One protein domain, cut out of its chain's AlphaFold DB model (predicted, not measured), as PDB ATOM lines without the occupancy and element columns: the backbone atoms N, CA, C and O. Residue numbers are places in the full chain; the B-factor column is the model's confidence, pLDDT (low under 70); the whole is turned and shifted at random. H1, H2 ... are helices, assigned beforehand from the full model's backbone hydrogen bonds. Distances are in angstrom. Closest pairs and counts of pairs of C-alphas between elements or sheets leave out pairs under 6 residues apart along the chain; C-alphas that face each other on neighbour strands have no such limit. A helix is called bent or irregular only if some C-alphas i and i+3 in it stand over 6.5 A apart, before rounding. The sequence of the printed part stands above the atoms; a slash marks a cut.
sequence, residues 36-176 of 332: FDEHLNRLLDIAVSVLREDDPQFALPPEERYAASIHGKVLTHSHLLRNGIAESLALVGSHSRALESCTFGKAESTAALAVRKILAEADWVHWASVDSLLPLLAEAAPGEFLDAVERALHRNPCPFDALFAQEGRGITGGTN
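This is residues 36 to 176 of the 332 residues of an uncharacterized protein of Acidobacteria bacterium (UniProt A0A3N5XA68). Five helices, H1, H4, H5, H7 and H8, make an elongated up-and-down bundle, each running against the one before it in the chain. H5 is in its middle, with H1 and H8 packed on different sides of it, while the short helices H2, H3, H6 and H9 lie towards one end. The printed part has 141 residues, with nine named helices, H1 to H9 in chain order, and no named strand; the class is all helix. It is compact, with a radius of gyration of the C-alphas of 16.4 A, and spans 53 by 34 by 20 A.

H1, residues 37 to 51, touches H5, residues 106 to 118, the same way at a shallow tilt of 17 degrees; the closest C-alphas, of Val 48 and Ile 118, are 5.5 A apart. H2, residues 56 to 59, is close to but not clearly touching H3, residues 62 to 67, with the closest C-alphas, of Gln 57 and Arg 65, 5.5 A apart. H4, residues 79 to 94, forms a helical hairpin with H5, the hub, which touches four helices; the closest C-alphas, of Gly 93 and Glu 108, are 4.9 A apart. H4 touches H7, residues 131 to 140, the same way at a shallow tilt of 21 degrees, with the closest C-alphas, of Ala 90 and Ala 140, 3.7 A apart. H8, residues 142 to 153, touches H5 with residues 144 to 148 alone, the closest C-alphas, of Arg 116 and Glu 144, being 5.7 A apart. H6, residues 124 to 129, touches H9, residues 159 to 165, about perpendicular at 82 degrees; the closest C-alphas, of Trp 124 and Pro 159, are 4.4 A apart. Every O i to N i+4 pair is within hydrogen-bond range in H1, H4, H5, H6, H8 and H9; in H7 4 of 6 are, in H3 0 of 2, beside 2 of 3 O i to N i+3 pairs, and H2 is too short for such a pair.

H1 begins at C-alpha 37, (33.996, -19.169, -26.194), and is 20.6 A long from first to last C-alpha. H4 is 22.1 A, H5 17.9 A, H8 16.4 A and H7 14.9 A long. H3 and H7 are irregular: C-alphas 63 and 66, and likewise 132 and 135, are 7.1 A apart. H9 ends at C-alpha 165, (2.084, -38.871, -46.088).

The two C-alphas farthest apart, of Ser 101 and Ile 171, are 54.4 A apart. The printed part has no cut. The links H3 to H4 and H4 to H5 are long, with 11 residues each. Mean pLDDT of the printed part is 93.6; residues 168 to 174 are under 70.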
ATOM      1  N   PHE A  36      37.958 -21.207 -28.194       97.88
ATOM      2  CA  PHE A  36      37.539 -20.305 -27.124       97.88
ATOM      3  C   PHE A  36      36.038 -20.041 -27.266       97.88
ATOM      4  O   PHE A  36      35.441 -20.358 -28.303       97.88
ATOM      5  N   ASP A  37      35.435 -19.427 -26.255       98.38
ATOM      6  CA  ASP A  37      33.996 -19.169 -26.194       98.38
ATOM      7  C   ASP A  37      33.472 -18.400 -27.417       98.38
ATOM      8  O   ASP A  37      32.376 -18.687 -27.901       98.38
ATOM      9  N   GLU A  38      34.253 -17.469 -27.974       98.25
ATOM     10  CA  GLU A  38      33.890 -16.710 -29.175       98.25
ATOM     11  C   GLU A  38      33.757 -17.611 -30.407       98.25
ATOM     12  O   GLU A  38      32.880 -17.395 -31.248       98.25
ATOM     13  N   HIS A  39      34.590 -18.651 -30.510       98.06
ATOM     14  CA  HIS A  39      34.504 -19.633 -31.589       98.06
ATOM     15  C   HIS A  39      33.233 -20.477 -31.468       98.06
ATOM     16  O   HIS A  39      32.577 -20.734 -32.478       98.06
ATOM     17  N   LEU A  40      32.853 -20.861 -30.245       98.44
ATOM     18  CA  LEU A  40      31.625 -21.614 -29.988       98.44
ATOM     19  C   LEU A  40      30.370 -20.769 -30.237       98.44
ATOM     20  O   LEU A  40      29.430 -21.247 -30.868       98.44
ATOM     21  N   ASN A  41      30.380 -19.493 -29.841       98.50
ATOM     22  CA  ASN A  41      29.301 -18.553 -30.160       98.50
ATOM     23  C   ASN A  41      29.125 -18.405 -31.679       98.50
ATOM     24  O   ASN A  41      28.017 -18.524 -32.196       98.50
ATOM     25  N   ARG A  42      30.229 -18.232 -32.415       98.38
ATOM     26  CA  ARG A  42      30.183 -18.121 -33.876       98.38
ATOM     27  C   ARG A  42      29.708 -19.411 -34.546       98.38
ATOM     28  O   ARG A  42      28.974 -19.343 -35.530       98.38
ATOM     29  N   LEU A  43      30.123 -20.572 -34.035       98.38
ATOM     30  CA  LEU A  43      29.644 -21.865 -34.521       98.38
ATOM     31  C   LEU A  43      28.134 -21.997 -34.326       98.38
ATOM     32  O   LEU A  43      27.456 -22.410 -35.260       98.38
ATOM     33  N   LEU A  44      27.610 -21.625 -33.155       98.62
ATOM     34  CA  LEU A  44      26.175 -21.635 -32.878       98.62
ATOM     35  C   LEU A  44      25.400 -20.788 -33.891       98.62
ATOM     36  O   LEU A  44      24.447 -21.285 -34.488       98.62
ATOM     37  N   ASP A  45      25.815 -19.540 -34.105       98.50
ATOM     38  CA  ASP A  45      25.119 -18.625 -35.016       98.50
ATOM     39  C   ASP A  45      25.115 -19.157 -36.456       98.50
ATOM     40  O   ASP A  45      24.074 -19.179 -37.118       98.50
ATOM     41  N   ILE A  46      26.262 -19.664 -36.925       98.38
ATOM     42  CA  ILE A  46      26.384 -20.277 -38.254       98.38
ATOM     43  C   ILE A  46      25.530 -21.540 -38.344       98.38
ATOM     44  O   ILE A  46      24.825 -21.728 -39.331       98.38
ATOM     45  N   ALA A  47      25.573 -22.406 -37.333       98.62
ATOM     46  CA  ALA A  47      24.831 -23.655 -37.355       98.62
ATOM     47  C   ALA A  47      23.327 -23.416 -37.421       98.62
ATOM     48  O   ALA A  47      22.655 -24.043 -38.232       98.62
ATOM     49  N   VAL A  48      22.808 -22.467 -36.645       98.50
ATOM     50  CA  VAL A  48      21.393 -22.098 -36.710       98.50
ATOM     51  C   VAL A  48      21.058 -21.491 -38.071       98.50
ATOM     52  O   VAL A  48      20.079 -21.905 -38.679       98.50
ATOM     53  N   SER A  49      21.877 -20.571 -38.587       98.06
ATOM     54  CA  SER A  49      21.626 -19.941 -39.889       98.06
ATOM     55  C   SER A  49      21.639 -20.932 -41.055       98.06
ATOM     56  O   SER A  49      20.861 -20.769 -41.989       98.06
ATOM     57  N   VAL A  50      22.539 -21.918 -41.036       98.38
ATOM     58  CA  VAL A  50      22.725 -22.866 -42.143       98.38
ATOM     59  C   VAL A  50      21.775 -24.051 -42.022       98.38
ATOM     60  O   VAL A  50      21.202 -24.479 -43.018       98.38
ATOM     61  N   LEU A  51      21.606 -24.607 -40.821       98.50
ATOM     62  CA  LEU A  51      20.842 -25.840 -40.624       98.50
ATOM     63  C   LEU A  51      19.340 -25.600 -40.460       98.50
ATOM     64  O   LEU A  51      18.590 -26.556 -40.598       98.50
ATOM     65  N   ARG A  52      18.895 -24.351 -40.242       97.81
ATOM     66  CA  ARG A  52      17.471 -23.975 -40.336       97.81
ATOM     67  C   ARG A  52      16.981 -23.716 -41.761       97.81
ATOM     68  O   ARG A  52      15.808 -23.419 -41.940       97.81
ATOM     69  N   GLU A  53      17.856 -23.789 -42.760       97.06
ATOM     70  CA  GLU A  53      17.425 -23.689 -44.151       97.06
ATOM     71  C   GLU A  53      16.630 -24.941 -44.537       97.06
ATOM     72  O   GLU A  53      17.169 -26.059 -44.506       97.06
ATOM     73  N   ASP A  54      15.375 -24.706 -44.917       97.25
ATOM     74  CA  ASP A  54      14.483 -25.689 -45.513       97.25
ATOM     75  C   ASP A  54      14.902 -25.985 -46.950       97.25
ATOM     76  O   ASP A  54      15.302 -25.094 -47.702       97.25
ATOM     77  N   ASP A  55      14.805 -27.250 -47.340       96.06
ATOM     78  CA  ASP A  55      15.163 -27.698 -48.669       96.06
ATOM     79  C   ASP A  55      14.101 -27.244 -49.681       96.06
ATOM     80  O   ASP A  55      12.943 -27.682 -49.613       96.06
ATOM     81  N   PRO A  56      14.468 -26.393 -50.661       96.31
ATOM     82  CA  PRO A  56      13.520 -25.881 -51.641       96.31
ATOM     83  C   PRO A  56      12.847 -26.973 -52.477       96.31
ATOM     84  O   PRO A  56      11.825 -26.686 -53.108       96.31
ATOM     85  N   GLN A  57      13.376 -28.204 -52.496       94.06
ATOM     86  CA  GLN A  57      12.739 -29.333 -53.174       94.06
ATOM     87  C   GLN A  57      11.309 -29.584 -52.672       94.06
ATOM     88  O   GLN A  57      10.459 -30.005 -53.449       94.06
ATOM     89  N   PHE A  58      11.001 -29.286 -51.405       93.69
ATOM     90  CA  PHE A  58       9.669 -29.527 -50.836       93.69
ATOM     91  C   PHE A  58       8.605 -28.535 -51.318       93.69
ATOM     92  O   PHE A  58       7.418 -28.763 -51.096       93.69
ATOM     93  N   ALA A  59       9.005 -27.485 -52.044       93.38
ATOM     94  CA  ALA A  59       8.083 -26.640 -52.798       93.38
ATOM     95  C   ALA A  59       7.591 -27.300 -54.102       93.38
ATOM     96  O   ALA A  59       6.705 -26.751 -54.753       93.38
ATOM     97  N   LEU A  60       8.181 -28.433 -54.505       91.81
ATOM     98  CA  LEU A  60       7.772 -29.205 -55.676       91.81
ATOM     99  C   LEU A  60       6.840 -30.364 -55.281       91.81
ATOM    100  O   LEU A  60       6.981 -30.934 -54.184       91.81
ATOM    101  N   PRO A  61       5.929 -30.766 -56.189       89.06
ATOM    102  CA  PRO A  61       5.190 -32.017 -56.060       89.06
ATOM    103  C   PRO A  61       6.143 -33.211 -55.876       89.06
ATOM    104  O   PRO A  61       7.239 -33.192 -56.442       89.06
ATOM    105  N   PRO A  62       5.772 -34.251 -55.100       86.44
ATOM    106  CA  PRO A  62       6.638 -35.402 -54.816       86.44
ATOM    107  C   PRO A  62       7.305 -36.020 -56.053       86.44
ATOM    108  O   PRO A  62       8.492 -36.341 -56.023       86.44
ATOM    109  N   GLU A  63       6.561 -36.139 -57.147       84.75
ATOM    110  CA  GLU A  63       6.996 -36.688 -58.429       84.75
ATOM    111  C   GLU A  63       8.032 -35.831 -59.167       84.75
ATOM    112  O   GLU A  63       8.735 -36.364 -60.013       84.75
ATOM    113  N   GLU A  64       8.191 -34.548 -58.834       87.75
ATOM    114  CA  GLU A  64       9.162 -33.643 -59.472       87.75
ATOM    115  C   GLU A  64      10.439 -33.447 -58.637       87.75
ATOM    116  O   GLU A  64      11.446 -32.937 -59.132       87.75
ATOM    117  N   ARG A  65      10.449 -33.885 -57.369       89.44
ATOM    118  CA  ARG A  65      11.566 -33.634 -56.434       89.44
ATOM    119  C   ARG A  65      12.887 -34.247 -56.885       89.44
ATOM    120  O   ARG A  65      13.939 -33.659 -56.644       89.44
ATOM    121  N   TYR A  66      12.857 -35.375 -57.598       85.81
ATOM    122  CA  TYR A  66      14.074 -35.994 -58.146       85.81
ATOM    123  C   TYR A  66      14.813 -35.072 -59.135       85.81
ATOM    124  O   TYR A  66      16.022 -35.209 -59.326       85.81
ATOM    125  N   ALA A  67      14.095 -34.129 -59.753       88.81
ATOM    126  CA  ALA A  67      14.607 -33.156 -60.707       88.81
ATOM    127  C   ALA A  67      14.757 -31.749 -60.098       88.81
ATOM    128  O   ALA A  67      14.959 -30.789 -60.841       88.81
ATOM    129  N   ALA A  68      14.696 -31.590 -58.770       91.50
ATOM    130  CA  ALA A  68      14.669 -30.285 -58.101       91.50
ATOM    131  C   ALA A  68      15.778 -29.317 -58.556       91.50
ATOM    132  O   ALA A  68      15.529 -28.122 -58.737       91.50
ATOM    133  N   SER A  69      16.980 -29.828 -58.837       91.25
ATOM    134  CA  SER A  69      18.097 -29.026 -59.348       91.25
ATOM    135  C   SER A  69      17.838 -28.414 -60.728       91.25
ATOM    136  O   SER A  69      18.241 -27.278 -60.969       91.25
ATOM    137  N   ILE A  70      17.114 -29.115 -61.606       92.81
ATOM    138  CA  ILE A  70      16.688 -28.614 -62.922       92.81
ATOM    139  C   ILE A  70      15.702 -27.453 -62.746       92.81
ATOM    140  O   ILE A  70      15.760 -26.474 -63.487       92.81
ATOM    141  N   HIS A  71      14.854 -27.513 -61.716       89.56
ATOM    142  CA  HIS A  71      13.913 -26.448 -61.353       89.56
ATOM    143  C   HIS A  71      14.555 -25.302 -60.544       89.56
ATOM    144  O   HIS A  71      13.846 -24.415 -60.066       89.56
ATOM    145  N   GLY A  72      15.878 -25.313 -60.341       93.62
ATOM    146  CA  GLY A  72      16.577 -24.323 -59.514       93.62
ATOM    147  C   GLY A  72      16.228 -24.397 -58.022       93.62
ATOM    148  O   GLY A  72      16.545 -23.478 -57.269       93.62
ATOM    149  N   LYS A  73      15.579 -25.478 -57.578       95.19
ATOM    150  CA  LYS A  73      15.229 -25.747 -56.180       95.19
ATOM    151  C   LYS A  73      16.397 -26.448 -55.493       95.19
ATOM    152  O   LYS A  73      16.361 -27.645 -55.238       95.19
ATOM    153  N   VAL A  74      17.460 -25.688 -55.258       94.12
ATOM    154  CA  VAL A  74      18.695 -26.161 -54.622       94.12
ATOM    155  C   VAL A  74      18.943 -25.411 -53.324       94.12
ATOM    156  O   VAL A  74      18.662 -24.218 -53.232       94.12
ATOM    157  N   LEU A  75      19.503 -26.108 -52.337       95.12
ATOM    158  CA  LEU A  75      19.979 -25.485 -51.107       95.12
ATOM    159  C   LEU A  75      21.055 -24.433 -51.413       95.12
ATOM    160  O   LEU A  75      21.950 -24.647 -52.234       95.12
ATOM    161  N   THR A  76      21.004 -23.328 -50.682       96.75
ATOM    162  CA  THR A  76      22.025 -22.277 -50.648       96.75
ATOM    163  C   THR A  76      23.348 -22.843 -50.144       96.75
ATOM    164  O   THR A  76      24.417 -22.524 -50.666       96.75
ATOM    165  N   HIS A  77      23.283 -23.712 -49.131       95.56
ATOM    166  CA  HIS A  77      24.448 -24.344 -48.526       95.56
ATOM    167  C   HIS A  77      24.560 -25.810 -48.945       95.56
ATOM    168  O   HIS A  77      23.616 -26.587 -48.827       95.56
ATOM    169  N   SER A  78      25.753 -26.217 -49.380       93.75
ATOM    170  CA  SER A  78      25.988 -27.592 -49.829       93.75
ATOM    171  C   SER A  78      25.771 -28.617 -48.710       93.75
ATOM    172  O   SER A  78      26.074 -28.365 -47.540       93.75
ATOM    173  N   HIS A  79      25.338 -29.828 -49.078       93.19
ATOM    174  CA  HIS A  79      25.199 -30.939 -48.128       93.19
ATOM    175  C   HIS A  79      26.504 -31.234 -47.374       93.19
ATOM    176  O   HIS A  79      26.466 -31.538 -46.186       93.19
ATOM    177  N   LEU A  80      27.661 -31.088 -48.033       92.75
ATOM    178  CA  LEU A  80      28.964 -31.277 -47.391       92.75
ATOM    179  C   LEU A  80      29.188 -30.275 -46.250       92.75
ATOM    180  O   LEU A  80      29.647 -30.666 -45.177       92.75
ATOM    181  N   LEU A  81      28.857 -28.997 -46.469       94.12
ATOM    182  CA  LEU A  81      28.979 -27.959 -45.447       94.12
ATOM    183  C   LEU A  81      27.997 -28.205 -44.300       94.12
ATOM    184  O   LEU A  81      28.409 -28.206 -43.142       94.12
ATOM    185  N   ARG A  82      26.722 -28.465 -44.622       97.69
ATOM    186  CA  ARG A  82      25.678 -28.777 -43.632       97.69
ATOM    187  C   ARG A  82      26.088 -29.963 -42.753       97.69
ATOM    188  O   ARG A  82      26.062 -29.858 -41.529       97.69
ATOM    189  N   ASN A  83      26.564 -31.049 -43.366       96.25
ATOM    190  CA  ASN A  83      27.050 -32.223 -42.647       96.25
ATOM    191  C   ASN A  83      28.272 -31.904 -41.779       96.25
ATOM    192  O   ASN A  83      28.312 -32.305 -40.624       96.25
ATOM    193  N   GLY A  84      29.253 -31.157 -42.297       94.56
ATOM    194  CA  GLY A  84      30.433 -30.762 -41.521       94.56
ATOM    195  C   GLY A  84      30.093 -29.908 -40.295       94.56
ATOM    196  O   GLY A  84      30.710 -30.070 -39.241       94.56
ATOM    197  N   ILE A  85      29.088 -29.034 -40.400       97.44
ATOM    198  CA  ILE A  85      28.590 -28.240 -39.269       97.44
ATOM    199  C   ILE A  85      27.889 -29.138 -38.243       97.44
ATOM    200  O   ILE A  85      28.210 -29.056 -37.060       97.44
ATOM    201  N   ALA A  86      26.980 -30.015 -38.678       98.12
ATOM    202  CA  ALA A  86      26.293 -30.950 -37.785       98.12
ATOM    203  C   ALA A  86      27.283 -31.894 -37.076       98.12
ATOM    204  O   ALA A  86      27.174 -32.135 -35.877       98.12
ATOM    205  N   GLU A  87      28.305 -32.361 -37.792       95.69
ATOM    206  CA  GLU A  87      29.390 -33.175 -37.246       95.69
ATOM    207  C   GLU A  87      30.226 -32.402 -36.216       95.69
ATOM    208  O   GLU A  87      30.566 -32.935 -35.162       95.69
ATOM    209  N   SER A  88      30.503 -31.120 -36.475       95.44
ATOM    210  CA  SER A  88      31.191 -30.256 -35.510       95.44
ATOM    211  C   SER A  88      30.368 -30.074 -34.233       95.44
ATOM    212  O   SER A  88      30.930 -30.118 -33.144       95.44
ATOM    213  N   LEU A  89      29.043 -29.915 -34.337       98.00
ATOM    214  CA  LEU A  89      28.164 -29.874 -33.163       98.00
ATOM    215  C   LEU A  89      28.179 -31.197 -32.390       98.00
ATOM    216  O   LEU A  89      28.219 -31.170 -31.159       98.00
ATOM    217  N   ALA A  90      28.188 -32.335 -33.091       96.94
ATOM    218  CA  ALA A  90      28.295 -33.652 -32.466       96.94
ATOM    219  C   ALA A  90      29.589 -33.768 -31.647       96.94
ATOM    220  O   ALA A  90      29.529 -34.090 -30.464       96.94
ATOM    221  N   LEU A  91      30.731 -33.387 -32.232       95.19
ATOM    222  CA  LEU A  91      32.031 -33.332 -31.553       95.19
ATOM    223  C   LEU A  91      32.038 -32.391 -30.339       95.19
ATOM    224  O   LEU A  91      32.546 -32.758 -29.282       95.19
ATOM    225  N   VAL A  92      31.464 -31.190 -30.467       96.75
ATOM    226  CA  VAL A  92      31.355 -30.223 -29.359       96.75
ATOM    227  C   VAL A  92      30.550 -30.810 -28.197       96.75
ATOM    228  O   VAL A  92      30.942 -30.652 -27.041       96.75
ATOM    229  N   GLY A  93      29.449 -31.502 -28.493       96.44
ATOM    230  CA  GLY A  93      28.553 -32.070 -27.488       96.44
ATOM    231  C   GLY A  93      29.004 -33.404 -26.882       96.44
ATOM    232  O   GLY A  93      28.608 -33.719 -25.757       96.44
ATOM    233  N   SER A  94      29.811 -34.199 -27.594       94.56
ATOM    234  CA  SER A  94      30.291 -35.512 -27.127       94.56
ATOM    235  C   SER A  94      31.738 -35.506 -26.621       94.56
ATOM    236  O   SER A  94      32.078 -36.310 -25.755       94.56
ATOM    237  N   HIS A  95      32.580 -34.589 -27.109       94.44
ATOM    238  CA  HIS A  95      34.004 -34.466 -26.762       94.44
ATOM    239  C   HIS A  95      34.357 -33.060 -26.263       94.44
ATOM    240  O   HIS A  95      35.402 -32.501 -26.609       94.44
ATOM    241  N   SER A  96      33.506 -32.496 -25.405       94.12
ATOM    242  CA  SER A  96      33.713 -31.186 -24.777       94.12
ATOM    243  C   SER A  96      35.034 -31.074 -24.012       94.12
ATOM    244  O   SER A  96      35.639 -30.007 -23.981       94.12
ATOM    245  N   ARG A  97      35.539 -32.187 -23.461       93.25
ATOM    246  CA  ARG A  97      36.817 -32.247 -22.729       93.25
ATOM    247  C   ARG A  97      38.031 -31.805 -23.548       93.25
ATOM    248  O   ARG A  97      39.026 -31.422 -22.954       93.25
ATOM    249  N   ALA A  98      37.963 -31.856 -24.878       93.44
ATOM    250  CA  ALA A  98      39.036 -31.352 -25.733       93.44
ATOM    251  C   ALA A  98      39.129 -29.812 -25.737       93.44
ATOM    252  O   ALA A  98      40.156 -29.255 -26.115       93.44
ATOM    253  N   LEU A  99      38.062 -29.108 -25.347       96.00
ATOM    254  CA  LEU A  99      37.923 -27.651 -25.426       96.00
ATOM    255  C   LEU A  99      38.369 -26.972 -24.121       96.00
ATOM    256  O   LEU A  99      37.627 -26.205 -23.515       96.00
ATOM    257  N   GLU A 100      39.599 -27.253 -23.690       95.06
ATOM    258  CA  GLU A 100      40.143 -26.848 -22.380       95.06
ATOM    259  C   GLU A 100      40.220 -25.327 -22.159       95.06
ATOM    260  O   GLU A 100      40.258 -24.867 -21.023       95.06
ATOM    261  N   SER A 101      40.260 -24.542 -23.240       97.06
ATOM    262  CA  SER A 101      40.318 -23.073 -23.185       97.06
ATOM    263  C   SER A 101      38.946 -22.393 -23.207       97.06
ATOM    264  O   SER A 101      38.873 -21.165 -23.172       97.06
ATOM    265  N   CYS A 102      37.860 -23.165 -23.272       97.12
ATOM    266  CA  CYS A 102      36.502 -22.648 -23.148       97.12
ATOM    267  C   CYS A 102      36.056 -22.623 -21.681       97.12
ATOM    268  O   CYS A 102      36.518 -23.412 -20.852       97.12
ATOM    269  N   THR A 103      35.102 -21.752 -21.363       97.25
ATOM    270  CA  THR A 103      34.455 -21.732 -20.047       97.25
ATOM    271  C   THR A 103      33.808 -23.090 -19.758       97.25
ATOM    272  O   THR A 103      33.237 -23.730 -20.646       97.25
ATOM    273  N   PHE A 104      33.864 -23.539 -18.501       95.94
ATOM    274  CA  PHE A 104      33.262 -24.807 -18.082       95.94
ATOM    275  C   PHE A 104      31.780 -24.904 -18.498       95.94
ATOM    276  O   PHE A 104      30.988 -24.001 -18.223       95.94
ATOM    277  N   GLY A 105      31.407 -25.995 -19.177       95.94
ATOM    278  CA  GLY A 105      30.049 -26.230 -19.685       95.94
ATOM    279  C   GLY A 105      29.672 -25.430 -20.941       95.94
ATOM    280  O   GLY A 105      28.549 -25.557 -21.446       95.94
ATOM    281  N   LYS A 106      30.568 -24.589 -21.479       97.75
ATOM    282  CA  LYS A 106      30.288 -23.783 -22.675       97.75
ATOM    283  C   LYS A 106      30.055 -24.649 -23.909       97.75
ATOM    284  O   LYS A 106      29.155 -24.357 -24.691       97.75
ATOM    285  N   ALA A 107      30.845 -25.703 -24.086       97.56
ATOM    286  CA  ALA A 107      30.732 -26.612 -25.222       97.56
ATOM    287  C   ALA A 107      29.367 -27.313 -25.243       97.56
ATOM    288  O   ALA A 107      28.601 -27.171 -26.196       97.56
ATOM    289  N   GLU A 108      29.015 -27.979 -24.145       97.50
ATOM    290  CA  GLU A 108      27.763 -28.712 -23.987       97.50
ATOM    291  C   GLU A 108      26.553 -27.787 -24.137       97.50
ATOM    292  O   GLU A 108      25.622 -28.104 -24.877       97.50
ATOM    293  N   SER A 109      26.582 -26.606 -23.505       98.19
ATOM    294  CA  SER A 109      25.500 -25.620 -23.633       98.19
ATOM    295  C   SER A 109      25.368 -25.061 -25.052       98.19
ATOM    296  O   SER A 109      24.251 -24.820 -25.507       98.19
ATOM    297  N   THR A 110      26.476 -24.899 -25.781       98.69
ATOM    298  CA  THR A 110      26.464 -24.468 -27.188       98.69
ATOM    299  C   THR A 110      25.813 -25.527 -28.075       98.69
ATOM    300  O   THR A 110      24.927 -25.190 -28.861       98.69
ATOM    301  N   ALA A 111      26.202 -26.799 -27.935       98.56
ATOM    302  CA  ALA A 111      25.599 -27.901 -28.686       98.56
ATOM    303  C   ALA A 111      24.102 -28.046 -28.371       98.56
ATOM    304  O   ALA A 111      23.284 -28.117 -29.288       98.56
ATOM    305  N   ALA A 112      23.735 -28.000 -27.087       98.75
ATOM    306  CA  ALA A 112      22.346 -28.051 -26.638       98.75
ATOM    307  C   ALA A 112      21.508 -26.905 -27.222       98.75
ATOM    308  O   ALA A 112      20.457 -27.135 -27.823       98.75
ATOM    309  N   LEU A 113      21.996 -25.665 -27.124       98.75
ATOM    310  CA  LEU A 113      21.295 -24.500 -27.658       98.75
ATOM    311  C   LEU A 113      21.187 -24.540 -29.187       98.75
ATOM    312  O   LEU A 113      20.165 -24.114 -29.725       98.75
ATOM    313  N   ALA A 114      22.202 -25.057 -29.884       98.81
ATOM    314  CA  ALA A 114      22.161 -25.238 -31.331       98.81
ATOM    315  C   ALA A 114      21.060 -26.224 -31.728       98.81
ATOM    316  O   ALA A 114      20.184 -25.853 -32.503       98.81
ATOM    317  N   VAL A 115      21.049 -27.433 -31.155       98.88
ATOM    318  CA  VAL A 115      20.025 -28.457 -31.439       98.88
ATOM    319  C   VAL A 115      18.629 -27.926 -31.127       98.88
ATOM    320  O   VAL A 115      17.741 -28.004 -31.977       98.88
ATOM    321  N   ARG A 116      18.456 -27.288 -29.962       98.75
ATOM    322  CA  ARG A 116      17.194 -26.653 -29.573       98.75
ATOM    323  C   ARG A 116      16.731 -25.636 -30.609       98.75
ATOM    324  O   ARG A 116      15.575 -25.668 -31.009       98.75
ATOM    325  N   LYS A 117      17.608 -24.717 -31.029       98.75
ATOM    326  CA  LYS A 117      17.263 -23.658 -31.988       98.75
ATOM    327  C   LYS A 117      17.019 -24.198 -33.392       98.75
ATOM    328  O   LYS A 117      16.148 -23.667 -34.067       98.75
ATOM    329  N   ILE A 118      17.770 -25.205 -33.836       98.75
ATOM    330  CA  ILE A 118      17.600 -25.815 -35.160       98.75
ATOM    331  C   ILE A 118      16.221 -26.473 -35.246       98.75
ATOM    332  O   ILE A 118      15.467 -26.162 -36.154       98.75
ATOM    333  N   LEU A 119      15.845 -27.271 -34.244       98.62
ATOM    334  CA  LEU A 119      14.586 -28.027 -34.242       98.62
ATOM    335  C   LEU A 119      13.395 -27.267 -33.623       98.62
ATOM    336  O   LEU A 119      12.298 -27.816 -33.503       98.62
ATOM    337  N   ALA A 120      13.586 -26.011 -33.208       96.81
ATOM    338  CA  ALA A 120      12.537 -25.211 -32.581       96.81
ATOM    339  C   ALA A 120      11.374 -24.963 -33.549       96.81
ATOM    340  O   ALA A 120      11.555 -24.330 -34.592       96.81
ATOM    341  N   GLU A 121      10.189 -25.432 -33.144       93.81
ATOM    342  CA  GLU A 121       8.912 -25.293 -33.858       93.81
ATOM    343  C   GLU A 121       8.911 -25.868 -35.284       93.81
ATOM    344  O   GLU A 121       8.001 -25.583 -36.061       93.81
ATOM    345  N   ALA A 122       9.863 -26.757 -35.587       96.38
ATOM    346  CA  ALA A 122      10.021 -27.414 -36.879       96.38
ATOM    347  C   ALA A 122       8.717 -28.058 -37.375       96.38
ATOM    348  O   ALA A 122       8.079 -28.840 -36.659       96.38
ATOM    349  N   ASP A 123       8.319 -27.713 -38.596       97.06
ATOM    350  CA  ASP A 123       7.251 -28.385 -39.323       97.06
ATOM    351  C   ASP A 123       7.801 -29.592 -40.102       97.06
ATOM    352  O   ASP A 123       8.981 -29.939 -40.013       97.06
ATOM    353  N   TRP A 124       6.932 -30.269 -40.851       96.62
ATOM    354  CA  TRP A 124       7.318 -31.467 -41.595       96.62
ATOM    355  C   TRP A 124       8.384 -31.183 -42.664       96.62
ATOM    356  O   TRP A 124       9.234 -32.040 -42.904       96.62
ATOM    357  N   VAL A 125       8.369 -29.990 -43.275       97.06
ATOM    358  CA  VAL A 125       9.354 -29.581 -44.285       97.06
ATOM    359  C   VAL A 125      10.716 -29.465 -43.629       97.06
ATOM    360  O   VAL A 125      11.692 -30.022 -44.134       97.06
ATOM    361  N   HIS A 126      10.780 -28.804 -42.474       98.06
ATOM    362  CA  HIS A 126      12.030 -28.638 -41.760       98.06
ATOM    363  C   HIS A 126      12.622 -29.987 -41.341       98.06
ATOM    364  O   HIS A 126      13.780 -30.268 -41.652       98.06
ATOM    365  N   TRP A 127      11.820 -30.863 -40.722       98.06
ATOM    366  CA  TRP A 127      12.261 -32.211 -40.346       98.06
ATOM    367  C   TRP A 127      12.789 -33.010 -41.547       98.06
ATOM    368  O   TRP A 127      13.846 -33.630 -41.436       98.06
ATOM    369  N   ALA A 128      12.124 -32.935 -42.706       96.31
ATOM    370  CA  ALA A 128      12.598 -33.574 -43.934       96.31
ATOM    371  C   ALA A 128      13.922 -32.964 -44.442       96.31
ATOM    372  O   ALA A 128      14.803 -33.672 -44.927       96.31
ATOM    373  N   SER A 129      14.083 -31.646 -44.302       96.75
ATOM    374  CA  SER A 129      15.245 -30.876 -44.777       96.75
ATOM    375  C   SER A 129      16.519 -31.125 -43.971       96.75
ATOM    376  O   SER A 129      17.637 -30.901 -44.457       96.75
ATOM    377  N   VAL A 130      16.371 -31.583 -42.728       97.50
ATOM    378  CA  VAL A 130      17.486 -31.972 -41.861       97.50
ATOM    379  C   VAL A 130      17.586 -33.481 -41.650       97.50
ATOM    380  O   VAL A 130      18.439 -33.891 -40.872       97.50
ATOM    381  N   ASP A 131      16.797 -34.306 -42.356       96.12
ATOM    382  CA  ASP A 131      16.698 -35.763 -42.150       96.12
ATOM    383  C   ASP A 131      18.077 -36.429 -42.010       96.12
ATOM    384  O   ASP A 131      18.422 -36.957 -40.954       96.12
ATOM    385  N   SER A 132      18.945 -36.272 -43.012       95.44
ATOM    386  CA  SER A 132      20.294 -36.865 -43.001       95.44
ATOM    387  C   SER A 132      21.224 -36.353 -41.887       95.44
ATOM    388  O   SER A 132      22.248 -36.976 -41.604       95.44
ATOM    389  N   LEU A 133      20.881 -35.236 -41.239       98.06
ATOM    390  CA  LEU A 133      21.649 -34.601 -40.167       98.06
ATOM    391  C   LEU A 133      21.127 -34.966 -38.773       98.06
ATOM    392  O   LEU A 133      21.874 -34.830 -37.801       98.06
ATOM    393  N   LEU A 134      19.879 -35.436 -38.659       98.50
ATOM    394  CA  LEU A 134      19.238 -35.773 -37.384       98.50
ATOM    395  C   LEU A 134      20.087 -36.702 -36.507       98.50
ATOM    396  O   LEU A 134      20.191 -36.420 -35.313       98.50
ATOM    397  N   PRO A 135      20.772 -37.736 -37.036       98.12
ATOM    398  CA  PRO A 135      21.596 -38.587 -36.185       98.12
ATOM    399  C   PRO A 135      22.794 -37.857 -35.560       98.12
ATOM    400  O   PRO A 135      23.163 -38.144 -34.425       98.12
ATOM    401  N   LEU A 136      23.383 -36.879 -36.258       98.44
ATOM    402  CA  LEU A 136      24.467 -36.052 -35.712       98.44
ATOM    403  C   LEU A 136      23.939 -35.051 -34.677       98.44
ATOM    404  O   LEU A 136      24.578 -34.839 -33.651       98.44
ATOM    405  N   LEU A 137      22.759 -34.470 -34.914       98.69
ATOM    406  CA  LEU A 137      22.100 -33.574 -33.959       98.69
ATOM    407  C   LEU A 137      21.702 -34.311 -32.672       98.69
ATOM    408  O   LEU A 137      21.882 -33.776 -31.578       98.69
ATOM    409  N   ALA A 138      21.233 -35.554 -32.791       98.56
ATOM    410  CA  ALA A 138      20.955 -36.419 -31.652       98.56
ATOM    411  C   ALA A 138      22.214 -36.690 -30.825       98.56
ATOM    412  O   ALA A 138      22.187 -36.575 -29.603       98.56
ATOM    413  N   GLU A 139      23.348 -36.973 -31.468       97.88
ATOM    414  CA  GLU A 139      24.616 -37.145 -30.755       97.88
ATOM    415  C   GLU A 139      25.154 -35.830 -30.163       97.88
ATOM    416  O   GLU A 139      25.757 -35.853 -29.087       97.88
ATOM    417  N   ALA A 140      24.893 -34.677 -30.784       98.12
ATOM    418  CA  ALA A 140      25.288 -33.377 -30.243       98.12
ATOM    419  C   ALA A 140      24.618 -33.094 -28.890       98.12
ATOM    420  O   ALA A 140      25.305 -32.810 -27.909       98.12
ATOM    421  N   ALA A 141      23.296 -33.236 -28.799       98.38
ATOM    422  CA  ALA A 141      22.564 -33.013 -27.554       98.38
ATOM    423  C   ALA A 141      21.348 -33.954 -27.439       98.38
ATOM    424  O   ALA A 141      20.236 -33.551 -27.785       98.38
ATOM    425  N   PRO A 142      21.531 -35.184 -26.911       98.50
ATOM    426  CA  PRO A 142      20.481 -36.203 -26.855       98.50
ATOM    427  C   PRO A 142      19.198 -35.738 -26.168       98.50
ATOM    428  O   PRO A 142      18.107 -35.976 -26.676       98.50
ATOM    429  N   GLY A 143      19.334 -35.044 -25.032       98.44
ATOM    430  CA  GLY A 143      18.195 -34.519 -24.281       98.44
ATOM    431  C   GLY A 143      17.383 -33.511 -25.093       98.44
ATOM    432  O   GLY A 143      16.191 -33.706 -25.277       98.44
ATOM    433  N   GLU A 144      18.038 -32.492 -25.656       98.69
ATOM    434  CA  GLU A 144      17.366 -31.461 -26.467       98.69
ATOM    435  C   GLU A 144      16.751 -32.029 -27.749       98.69
ATOM    436  O   GLU A 144      15.696 -31.571 -28.189       98.69
ATOM    437  N   PHE A 145      17.403 -33.030 -28.346       98.88
ATOM    438  CA  PHE A 145      16.875 -33.744 -29.500       98.88
ATOM    439  C   PHE A 145      15.590 -34.498 -29.144       98.88
ATOM    440  O   PHE A 145      14.575 -34.315 -29.814       98.88
ATOM    441  N   LEU A 146      15.605 -35.305 -28.077       98.88
ATOM    442  CA  LEU A 146      14.421 -36.040 -27.624       98.88
ATOM    443  C   LEU A 146      13.300 -35.089 -27.203       98.88
ATOM    444  O   LEU A 146      12.167 -35.292 -27.620       98.88
ATOM    445  N   ASP A 147      13.612 -33.999 -26.497       98.81
ATOM    446  CA  ASP A 147      12.630 -32.968 -26.148       98.81
ATOM    447  C   ASP A 147      11.985 -32.356 -27.407       98.81
ATOM    448  O   ASP A 147      10.801 -32.020 -27.418       98.81
ATOM    449  N   ALA A 148      12.750 -32.167 -28.489       98.69
ATOM    450  CA  ALA A 148      12.215 -31.681 -29.759       98.69
ATOM    451  C   ALA A 148      11.306 -32.713 -30.445       98.69
ATOM    452  O   ALA A 148      10.233 -32.336 -30.918       98.69
ATOM    453  N   VAL A 149      11.694 -33.992 -30.462       98.75
ATOM    454  CA  VAL A 149      10.878 -35.086 -31.019       98.75
ATOM    455  C   VAL A 149       9.582 -35.258 -30.226       98.75
ATOM    456  O   VAL A 149       8.505 -35.265 -30.816       98.75
ATOM    457  N   GLU A 150       9.663 -35.321 -28.898       98.62
ATOM    458  CA  GLU A 150       8.511 -35.454 -28.002       98.62
ATOM    459  C   GLU A 150       7.549 -34.274 -28.166       98.62
ATOM    460  O   GLU A 150       6.348 -34.476 -28.348       98.62
ATOM    461  N   ARG A 151       8.057 -33.033 -28.192       98.38
ATOM    462  CA  ARG A 151       7.215 -31.859 -28.474       98.38
ATOM    463  C   ARG A 151       6.560 -31.947 -29.845       98.38
ATOM    464  O   ARG A 151       5.390 -31.605 -29.961       98.38
ATOM    465  N   ALA A 152       7.283 -32.384 -30.875       98.25
ATOM    466  CA  ALA A 152       6.731 -32.531 -32.217       98.25
ATOM    467  C   ALA A 152       5.615 -33.590 -32.267       98.25
ATOM    468  O   ALA A 152       4.563 -33.307 -32.834       98.25
ATOM    469  N   LEU A 153       5.789 -34.745 -31.615       98.00
ATOM    470  CA  LEU A 153       4.765 -35.795 -31.520       98.00
ATOM    471  C   LEU A 153       3.467 -35.296 -30.864       98.00
ATOM    472  O   LEU A 153       2.375 -35.672 -31.288       98.00
ATOM    473  N   HIS A 154       3.580 -34.414 -29.870       96.38
ATOM    474  CA  HIS A 154       2.439 -33.858 -29.138       96.38
ATOM    475  C   HIS A 154       1.817 -32.606 -29.784       96.38
ATOM    476  O   HIS A 154       0.847 -32.058 -29.254       96.38
ATOM    477  N   ARG A 155       2.340 -32.128 -30.922       96.38
ATOM    478  CA  ARG A 155       1.724 -31.020 -31.669       96.38
ATOM    479  C   ARG A 155       0.522 -31.503 -32.474       96.38
ATOM    480  O   ARG A 155       0.487 -32.630 -32.956       96.38
ATOM    481  N   ASN A 156      -0.437 -30.600 -32.666       93.25
ATOM    482  CA  ASN A 156      -1.578 -30.805 -33.549       93.25
ATOM    483  C   ASN A 156      -1.646 -29.668 -34.592       93.25
ATOM    484  O   ASN A 156      -1.841 -28.516 -34.193       93.25
ATOM    485  N   PRO A 157      -1.479 -29.951 -35.896       94.12
ATOM    486  CA  PRO A 157      -1.140 -31.258 -36.470       94.12
ATOM    487  C   PRO A 157       0.292 -31.701 -36.122       94.12
ATOM    488  O   PRO A 157       1.185 -30.865 -35.952       94.12
ATOM    489  N   CYS A 158       0.514 -33.015 -36.028       97.06
ATOM    490  CA  CYS A 158       1.844 -33.586 -35.823       97.06
ATOM    491  C   CYS A 158       2.626 -33.540 -37.151       97.06
ATOM    492  O   CYS A 158       2.123 -34.010 -38.175       97.06
ATOM    493  N   PRO A 159       3.863 -33.005 -37.184       97.38
ATOM    494  CA  PRO A 159       4.646 -32.931 -38.419       97.38
ATOM    495  C   PRO A 159       5.033 -34.315 -38.962       97.38
ATOM    496  O   PRO A 159       5.223 -34.464 -40.169       97.38
ATOM    497  N   PHE A 160       5.117 -35.338 -38.106       96.75
ATOM    498  CA  PHE A 160       5.462 -36.696 -38.534       96.75
ATOM    499  C   PHE A 160       4.335 -37.370 -39.328       96.75
ATOM    500  O   PHE A 160       4.630 -38.148 -40.232       96.75
ATOM    501  N   ASP A 161       3.071 -37.009 -39.089       95.50
ATOM    502  CA  ASP A 161       1.938 -37.505 -39.888       95.50
ATOM    503  C   ASP A 161       2.056 -37.031 -41.342       95.50
ATOM    504  O   ASP A 161       1.883 -37.800 -42.290       95.50
ATOM    505  N   ALA A 162       2.424 -35.759 -41.525       93.69
ATOM    506  CA  ALA A 162       2.680 -35.201 -42.845       93.69
ATOM    507  C   ALA A 162       3.905 -35.854 -43.501       93.69
ATOM    508  O   ALA A 162       3.840 -36.162 -44.688       93.69
ATOM    509  N   LEU A 163       4.980 -36.131 -42.752       92.50
ATOM    510  CA  LEU A 163       6.147 -36.860 -43.266       92.50
ATOM    511  C   LEU A 163       5.796 -38.264 -43.762       92.50
ATOM    512  O   LEU A 163       6.210 -38.627 -44.862       92.50
ATOM    513  N   PHE A 164       5.001 -39.031 -43.007       91.94
ATOM    514  CA  PHE A 164       4.496 -40.326 -43.473       91.94
ATOM    515  C   PHE A 164       3.690 -40.178 -44.768       91.94
ATOM    516  O   PHE A 164       3.856 -40.968 -45.696       91.94
ATOM    517  N   ALA A 165       2.860 -39.139 -44.878       90.19
ATOM    518  CA  ALA A 165       2.084 -38.871 -46.088       90.19
ATOM    519  C   ALA A 165       2.946 -38.467 -47.303       90.19
ATOM    520  O   ALA A 165       2.492 -38.616 -48.437       90.19
ATOM    521  N   GLN A 166       4.176 -37.981 -47.091       87.38
ATOM    522  CA  GLN A 166       5.126 -37.681 -48.169       87.38
ATOM    523  C   GLN A 166       5.855 -38.920 -48.709       87.38
ATOM    524  O   GLN A 166       6.578 -38.803 -49.702       87.38
ATOM    525  N   GLU A 167       5.700 -40.091 -48.085       81.44
ATOM    526  CA  GLU A 167       6.291 -41.334 -48.578       81.44
ATOM    527  C   GLU A 167       5.744 -41.660 -49.979       81.44
ATOM    528  O   GLU A 167       4.562 -41.958 -50.173       81.44
ATOM    529  N   GLY A 168       6.618 -41.583 -50.986       68.31
ATOM    530  CA  GLY A 168       6.227 -41.790 -52.380       68.31
ATOM    531  C   GLY A 168       5.790 -43.232 -52.669       68.31
ATOM    532  O   GLY A 168       6.412 -44.187 -52.211       68.31
ATOM    533  N   ARG A 169       4.756 -43.398 -53.503       58.16
ATOM    534  CA  ARG A 169       4.249 -44.708 -53.976       58.16
ATOM    535  C   ARG A 169       4.664 -45.044 -55.423       58.16
ATOM    536  O   ARG A 169       4.032 -45.874 -56.070       58.16
ATOM    537  N   GLY A 170       5.678 -44.357 -55.955       50.34
ATOM    538  CA  GLY A 170       6.015 -44.338 -57.386       50.34
ATOM    539  C   GLY A 170       7.034 -45.383 -57.866       50.34
ATOM    540  O   GLY A 170       7.827 -45.919 -57.095       50.34
ATOM    541  N   ILE A 171       7.041 -45.610 -59.188       43.69
ATOM    542  CA  ILE A 171       7.885 -46.574 -59.931       43.69
ATOM    543  C   ILE A 171       9.386 -46.219 -59.864       43.69
ATOM    544  O   ILE A 171      10.237 -47.094 -59.983       43.69
ATOM    545  N   THR A 172       9.727 -44.951 -59.619       49.62
ATOM    546  CA  THR A 172      11.111 -44.466 -59.453       49.62
ATOM    547  C   THR A 172      11.699 -44.732 -58.062       49.62
ATOM    548  O   THR A 172      12.805 -44.283 -57.778       49.62
ATOM    549  N   GLY A 173      10.975 -45.455 -57.198       50.41
ATOM    550  CA  GLY A 173      11.286 -45.589 -55.779       50.41
ATOM    551  C   GLY A 173      10.832 -44.340 -55.028       50.41
ATOM    552  O   GLY A 173      11.272 -43.229 -55.317       50.41
ATOM    553  N   GLY A 174       9.906 -44.492 -54.082       60.66
ATOM    554  CA  GLY A 174       9.546 -43.396 -53.180       60.66
ATOM    555  C   GLY A 174      10.752 -42.927 -52.362       60.66
ATOM    556  O   GLY A 174      11.715 -43.662 -52.191       60.66
ATOM    557  N   THR A 175      10.722 -41.708 -51.829       72.62
ATOM    558  CA  THR A 175      11.712 -41.267 -50.834       72.62
ATOM    559  C   THR A 175      11.099 -41.367 -49.441       72.62
ATOM    560  O   THR A 175       9.958 -40.955 -49.238       72.62
ATOM    561  N   ASN A 176      11.842 -41.940 -48.493       80.25
ATOM    562  CA  ASN A 176      11.461 -41.995 -47.085       80.25
ATOM    563  C   ASN A 176      12.221 -40.907 -46.313       80.25
ATOM    564  O   ASN A 176      13.427 -41.032 -46.095       80.25
TER     565      ASN A 176